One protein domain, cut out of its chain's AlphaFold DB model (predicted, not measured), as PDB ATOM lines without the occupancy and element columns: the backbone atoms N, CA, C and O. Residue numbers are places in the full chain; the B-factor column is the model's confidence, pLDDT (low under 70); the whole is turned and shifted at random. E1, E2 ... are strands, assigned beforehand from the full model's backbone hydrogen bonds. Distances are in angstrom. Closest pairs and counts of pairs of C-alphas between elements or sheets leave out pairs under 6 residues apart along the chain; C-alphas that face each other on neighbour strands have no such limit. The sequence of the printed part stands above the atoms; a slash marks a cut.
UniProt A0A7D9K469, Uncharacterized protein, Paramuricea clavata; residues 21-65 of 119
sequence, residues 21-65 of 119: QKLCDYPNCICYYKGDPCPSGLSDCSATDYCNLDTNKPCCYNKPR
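Overview. This is residues 21 to 65 of the 119 residues of an uncharacterized protein of Paramuricea clavata (UniProt A0A7D9K469). With little regular structure, this is a small three-stranded antiparallel sheet among long loops, E3 in the middle between E1 and E2. Residues 22 to 23, before E1, pair parallel with residues 49 to 50 in the E2 to E3 loop. The 45 printed residues, 14 in named strands E1, E2, E3, are all strand by class, with no named helix, compact with a radius of gyration of the C-alphas of 9.2 A and spans of 26 by 21 by 16 A.

Along the chain. Find C-alpha 29 at (-6.018, -13.584, 153.688); E1, residues 29 to 33, runs 13.1 A from there. Next comes E2, residues 42 to 44, then E3, residues 56 to 61, 16.2 A long, ending at (-5.931, -13.716, 147.483).

Arrangement. Beside E3, look for E1, antiparallel at 144 degrees, with N 30 and O 59 2.9 A apart. E2 and E3 form a hairpin, antiparallel at 131 degrees, with N 60 and O 43 2.8 A apart. Edge strands E1 and E2 are only just apart, closest 8.0 A.

Size, cuts and confidence. The C-alphas of Asp 54 and Arg 65 are farthest apart, 25.8 A. The printed part has no cut; the E2 to E3 link is long. Residues 63 to 64 are under pLDDT 70.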
ATOM      1  N   GLN A  21       6.698  -9.511 158.103       74.88
ATOM      2  CA  GLN A  21       5.455 -10.259 158.008       74.88
ATOM      3  C   GLN A  21       4.369  -9.599 158.848       74.88
ATOM      4  O   GLN A  21       4.583  -9.288 160.022       74.88
ATOM      5  N   LYS A  22       3.201  -9.382 158.245       85.00
ATOM      6  CA  LYS A  22       2.029  -8.819 158.925       85.00
ATOM      7  C   LYS A  22       1.077  -9.931 159.364       85.00
ATOM      8  O   LYS A  22       1.103 -11.032 158.818       85.00
ATOM      9  N   LEU A  23       0.252  -9.651 160.370       85.69
ATOM     10  CA  LEU A  23      -0.771 -10.603 160.785       85.69
ATOM     11  C   LEU A  23      -1.762 -10.792 159.636       85.69
ATOM     12  O   LEU A  23      -2.230  -9.814 159.051       85.69
ATOM     13  N   CYS A  24      -2.066 -12.050 159.336       85.00
ATOM     14  CA  CYS A  24      -3.044 -12.391 158.332       85.00
ATOM     15  C   CYS A  24      -4.447 -11.971 158.789       85.00
ATOM     16  O   CYS A  24      -4.965 -12.510 159.768       85.00
ATOM     17  N   ASP A  25      -5.049 -11.027 158.064       81.31
ATOM     18  CA  ASP A  25      -6.354 -10.453 158.376       81.31
ATOM     19  C   ASP A  25      -7.325 -10.544 157.186       81.31
ATOM     20  O   ASP A  25      -6.975 -10.321 156.015       81.31
ATOM     21  N   TYR A  26      -8.574 -10.882 157.499       75.25
ATOM     22  CA  TYR A  26      -9.664 -10.922 156.530       75.25
ATOM     23  C   TYR A  26      -9.987  -9.494 156.053       75.25
ATOM     24  O   TYR A  26      -9.992  -8.576 156.864       75.25
ATOM     25  N   PRO A  27     -10.296  -9.250 154.765       71.50
ATOM     26  CA  PRO A  27     -10.606 -10.202 153.694       71.50
ATOM     27  C   PRO A  27      -9.414 -10.608 152.826       71.50
ATOM     28  O   PRO A  27      -9.596 -11.335 151.850       71.50
ATOM     29  N   ASN A  28      -8.217 -10.105 153.126       76.25
ATOM     30  CA  ASN A  28      -7.064 -10.227 152.236       76.25
ATOM     31  C   ASN A  28      -6.394 -11.595 152.335       76.25
ATOM     32  O   ASN A  28      -5.837 -12.088 151.349       76.25
ATOM     33  N   CYS A  29      -6.485 -12.227 153.500       82.94
ATOM     34  CA  CYS A  29      -6.018 -13.584 153.688       82.94
ATOM     35  C   CYS A  29      -6.827 -14.317 154.753       82.94
ATOM     36  O   CYS A  29      -7.589 -13.732 155.524       82.94
ATOM     37  N   ILE A  30      -6.677 -15.635 154.742       88.69
ATOM     38  CA  ILE A  30      -7.363 -16.561 155.630       88.69
ATOM     39  C   ILE A  30      -6.325 -17.543 156.155       88.69
ATOM     40  O   ILE A  30      -5.503 -18.063 155.399       88.69
ATOM     41  N   CYS A  31      -6.369 -17.823 157.453       90.75
ATOM     42  CA  CYS A  31      -5.530 -18.846 158.056       90.75
ATOM     43  C   CYS A  31      -6.101 -20.237 157.793       90.75
ATOM     44  O   CYS A  31      -7.236 -20.528 158.168       90.75
ATOM     45  N   TYR A  32      -5.296 -21.099 157.177       92.06
ATOM     46  CA  TYR A  32      -5.659 -22.467 156.815       92.06
ATOM     47  C   TYR A  32      -4.663 -23.468 157.401       92.06
ATOM     48  O   TYR A  32      -3.550 -23.090 157.754       92.06
ATOM     49  N   TYR A  33      -5.026 -24.740 157.528       91.81
ATOM     50  CA  TYR A  33      -4.130 -25.737 158.117       91.81
ATOM     51  C   TYR A  33      -2.867 -25.931 157.256       91.81
ATOM     52  O   TYR A  33      -2.958 -26.045 156.033       91.81
ATOM     53  N   LYS A  34      -1.672 -25.974 157.869       90.00
ATOM     54  CA  LYS A  34      -0.390 -26.076 157.133       90.00
ATOM     55  C   LYS A  34      -0.315 -27.304 156.223       90.00
ATOM     56  O   LYS A  34       0.267 -27.208 155.139       90.00
ATOM     57  N   GLY A  35      -0.904 -28.417 156.664       88.62
ATOM     58  CA  GLY A  35      -0.921 -29.689 155.938       88.62
ATOM     59  C   GLY A  35      -1.818 -29.705 154.699       88.62
ATOM     60  O   GLY A  35      -1.575 -30.504 153.801       88.62
ATOM     61  N   ASP A  36      -2.793 -28.799 154.613       90.56
ATOM     62  CA  ASP A  36      -3.745 -28.766 153.505       90.56
ATOM     63  C   ASP A  36      -3.307 -27.755 152.439       90.56
ATOM     64  O   ASP A  36      -2.692 -26.734 152.763       90.56
ATOM     65  N   PRO A  37      -3.593 -27.984 151.147       89.50
ATOM     66  CA  PRO A  37      -3.404 -26.952 150.136       89.50
ATOM     67  C   PRO A  37      -4.294 -25.739 150.441       89.50
ATOM     68  O   PRO A  37      -5.363 -25.870 151.040       89.50
ATOM     69  N   CYS A  38      -3.868 -24.551 150.004       86.88
ATOM     70  CA  CYS A  38      -4.758 -23.397 150.056       86.88
ATOM     71  C   CYS A  38      -6.015 -23.669 149.205       86.88
ATOM     72  O   CYS A  38      -5.907 -24.304 148.150       86.88
ATOM     73  N   PRO A  39      -7.202 -23.199 149.636       84.75
ATOM     74  CA  PRO A  39      -8.425 -23.339 148.855       84.75
ATOM     75  C   PRO A  39      -8.289 -22.697 147.468       84.75
ATOM     76  O   PRO A  39      -7.530 -21.744 147.283       84.75
ATOM     77  N   SER A  40      -9.064 -23.175 146.495       77.81
ATOM     78  CA  SER A  40      -9.085 -22.614 145.140       77.81
ATOM     79  C   SER A  40      -9.291 -21.092 145.152       77.81
ATOM     80  O   SER A  40     -10.236 -20.591 145.757       77.81
ATOM     81  N   GLY A  41      -8.415 -20.356 144.461       72.81
ATOM     82  CA  GLY A  41      -8.430 -18.885 144.416       72.81
ATOM     83  C   GLY A  41      -7.540 -18.199 145.460       72.81
ATOM     84  O   GLY A  41      -7.401 -16.975 145.416       72.81
ATOM     85  N   LEU A  42      -6.905 -18.972 146.343       84.25
ATOM     86  CA  LEU A  42      -5.925 -18.504 147.319       84.25
ATOM     87  C   LEU A  42      -4.548 -19.124 147.056       84.25
ATOM     88  O   LEU A  42      -4.441 -20.270 146.619       84.25
ATOM     89  N   SER A  43      -3.497 -18.376 147.378       88.88
ATOM     90  CA  SER A  43      -2.101 -18.817 147.297       88.88
ATOM     91  C   SER A  43      -1.439 -18.736 148.667       88.88
ATOM     92  O   SER A  43      -1.794 -17.887 149.484       88.88
ATOM     93  N   ASP A  44      -0.456 -19.599 148.914       90.44
ATOM     94  CA  ASP A  44       0.357 -19.530 150.129       90.44
ATOM     95  C   ASP A  44       1.135 -18.206 150.156       90.44
ATOM     96  O   ASP A  44       1.898 -17.901 149.237       90.44
ATOM     97  N   CYS A  45       0.914 -17.415 151.202       89.00
ATOM     98  CA  CYS A  45       1.575 -16.131 151.417       89.00
ATOM     99  C   CYS A  45       2.375 -16.107 152.721       89.00
ATOM    100  O   CYS A  45       2.635 -15.043 153.281       89.00
ATOM    101  N   SER A  46       2.845 -17.273 153.180       89.00
ATOM    102  CA  SER A  46       3.687 -17.412 154.379       89.00
ATOM    103  C   SER A  46       5.009 -16.646 154.298       89.00
ATOM    104  O   SER A  46       5.740 -16.599 155.279       89.00
ATOM    105  N   ALA A  47       5.356 -16.085 153.135       86.12
ATOM    106  CA  ALA A  47       6.492 -15.187 152.963       86.12
ATOM    107  C   ALA A  47       6.199 -13.758 153.460       86.12
ATOM    108  O   ALA A  47       7.105 -13.109 153.975       86.12
ATOM    109  N   THR A  48       4.957 -13.279 153.341       84.88
ATOM    110  CA  THR A  48       4.560 -11.883 153.618       84.88
ATOM    111  C   THR A  48       3.636 -11.734 154.819       84.88
ATOM    112  O   THR A  48       3.555 -10.655 155.404       84.88
ATOM    113  N   ASP A  49       2.953 -12.804 155.205       88.94
ATOM    114  CA  ASP A  49       1.938 -12.800 156.248       88.94
ATOM    115  C   ASP A  49       2.190 -13.952 157.233       88.94
ATOM    116  O   ASP A  49       2.935 -14.889 156.932       88.94
ATOM    117  N   TYR A  50       1.570 -13.901 158.414       90.12
ATOM    118  CA  TYR A  50       1.601 -14.995 159.392       90.12
ATOM    119  C   TYR A  50       0.240 -15.211 160.065       90.12
ATOM    120  O   TYR A  50      -0.607 -14.321 160.096       90.12
ATOM    121  N   CYS A  51       0.031 -16.402 160.624       88.94
ATOM    122  CA  CYS A  51      -1.155 -16.760 161.402       88.94
ATOM    123  C   CYS A  51      -0.812 -16.873 162.888       88.94
ATOM    124  O   CYS A  51       0.277 -17.314 163.229       88.94
ATOM    125  N   ASN A  52      -1.758 -16.542 163.774       89.75
ATOM    126  CA  ASN A  52      -1.554 -16.645 165.228       89.75
ATOM    127  C   ASN A  52      -1.297 -18.077 165.721       89.75
ATOM    128  O   ASN A  52      -0.711 -18.264 166.782       89.75
ATOM    129  N   LEU A  53      -1.781 -19.084 164.990       88.69
ATOM    130  CA  LEU A  53      -1.575 -20.489 165.324       88.69
ATOM    131  C   LEU A  53      -0.491 -21.074 164.426       88.69
ATOM    132  O   LEU A  53      -0.650 -21.094 163.205       88.69
ATOM    133  N   ASP A  54       0.552 -21.640 165.028       86.31
ATOM    134  CA  ASP A  54       1.668 -22.259 164.304       86.31
ATOM    135  C   ASP A  54       1.267 -23.496 163.493       86.31
ATOM    136  O   ASP A  54       2.006 -23.920 162.604       86.31
ATOM    137  N   THR A  55       0.098 -24.083 163.759       91.44
ATOM    138  CA  THR A  55      -0.487 -25.163 162.947       91.44
ATOM    139  C   THR A  55      -1.057 -24.664 161.620       91.44
ATOM    140  O   THR A  55      -1.359 -25.473 160.740       91.44
ATOM    141  N   ASN A  56      -1.206 -23.346 161.462       91.62
ATOM    142  CA  ASN A  56      -1.875 -22.721 160.334       91.62
ATOM    143  C   ASN A  56      -0.887 -21.910 159.486       91.62
ATOM    144  O   ASN A  56       0.081 -21.344 159.992       91.62
ATOM    145  N   LYS A  57      -1.134 -21.856 158.181       92.19
ATOM    146  CA  LYS A  57      -0.462 -20.980 157.221       92.19
ATOM    147  C   LYS A  57      -1.443 -19.947 156.676       92.19
ATOM    148  O   LYS A  57      -2.635 -20.247 156.563       92.19
ATOM    149  N   PRO A  58      -0.969 -18.749 156.323       91.06
ATOM    150  CA  PRO A  58      -1.791 -17.764 155.647       91.06
ATOM    151  C   PRO A  58      -1.951 -18.127 154.165       91.06
ATOM    152  O   PRO A  58      -0.987 -18.384 153.442       91.06
ATOM    153  N   CYS A  59      -3.199 -18.123 153.716       90.75
ATOM    154  CA  CYS A  59      -3.581 -18.244 152.319       90.75
ATOM    155  C   CYS A  59      -4.178 -16.901 151.880       90.75
ATOM    156  O   CYS A  59      -5.202 -16.476 152.419       90.75
ATOM    157  N   CYS A  60      -3.537 -16.219 150.932       87.38
ATOM    158  CA  CYS A  60      -3.915 -14.883 150.470       87.38
ATOM    159  C   CYS A  60      -4.576 -14.924 149.099       87.38
ATOM    160  O   CYS A  60      -4.267 -15.773 148.260       87.38
ATOM    161  N   TYR A  61      -5.439 -13.947 148.835       80.38
ATOM    162  CA  TYR A  61      -5.931 -13.716 147.483       80.38
ATOM    163  C   TYR A  61      -4.825 -13.107 146.619       80.38
ATOM    164  O   TYR A  61      -4.109 -12.203 147.041       80.38
ATOM    165  N   ASN A  62      -4.714 -13.566 145.370       70.75
ATOM    166  CA  ASN A  62      -3.728 -13.040 144.416       70.75
ATOM    167  C   ASN A  62      -3.995 -11.577 144.013       70.75
ATOM    168  O   ASN A  62      -3.142 -10.938 143.400       70.75
ATOM    169  N   LYS A  63      -5.192 -11.055 144.308       68.25
ATOM    170  CA  LYS A  63      -5.604  -9.678 144.040       68.25
ATOM    171  C   LYS A  63      -6.394  -9.135 145.235       68.25
ATOM    172  O   LYS A  63      -7.113  -9.914 145.866       68.25
ATOM    173  N   PRO A  64      -6.293  -7.828 145.539       67.62
ATOM    174  CA  PRO A  64      -7.151  -7.202 146.537       67.62
ATOM    175  C   PRO A  64      -8.616  -7.400 146.144       67.62
ATOM    176  O   PRO A  64      -8.978  -7.230 144.978       67.62
ATOM    177  N   ARG A  65      -9.438  -7.799 147.116       76.25
ATOM    178  CA  ARG A  65     -10.875  -7.989 146.918       76.25
ATOM    179  C   ARG A  65     -11.617  -6.713 147.264       76.25
ATOM    180  O   ARG A  65     -11.333  -6.075 148.274       76.25
TER     181      ARG A  65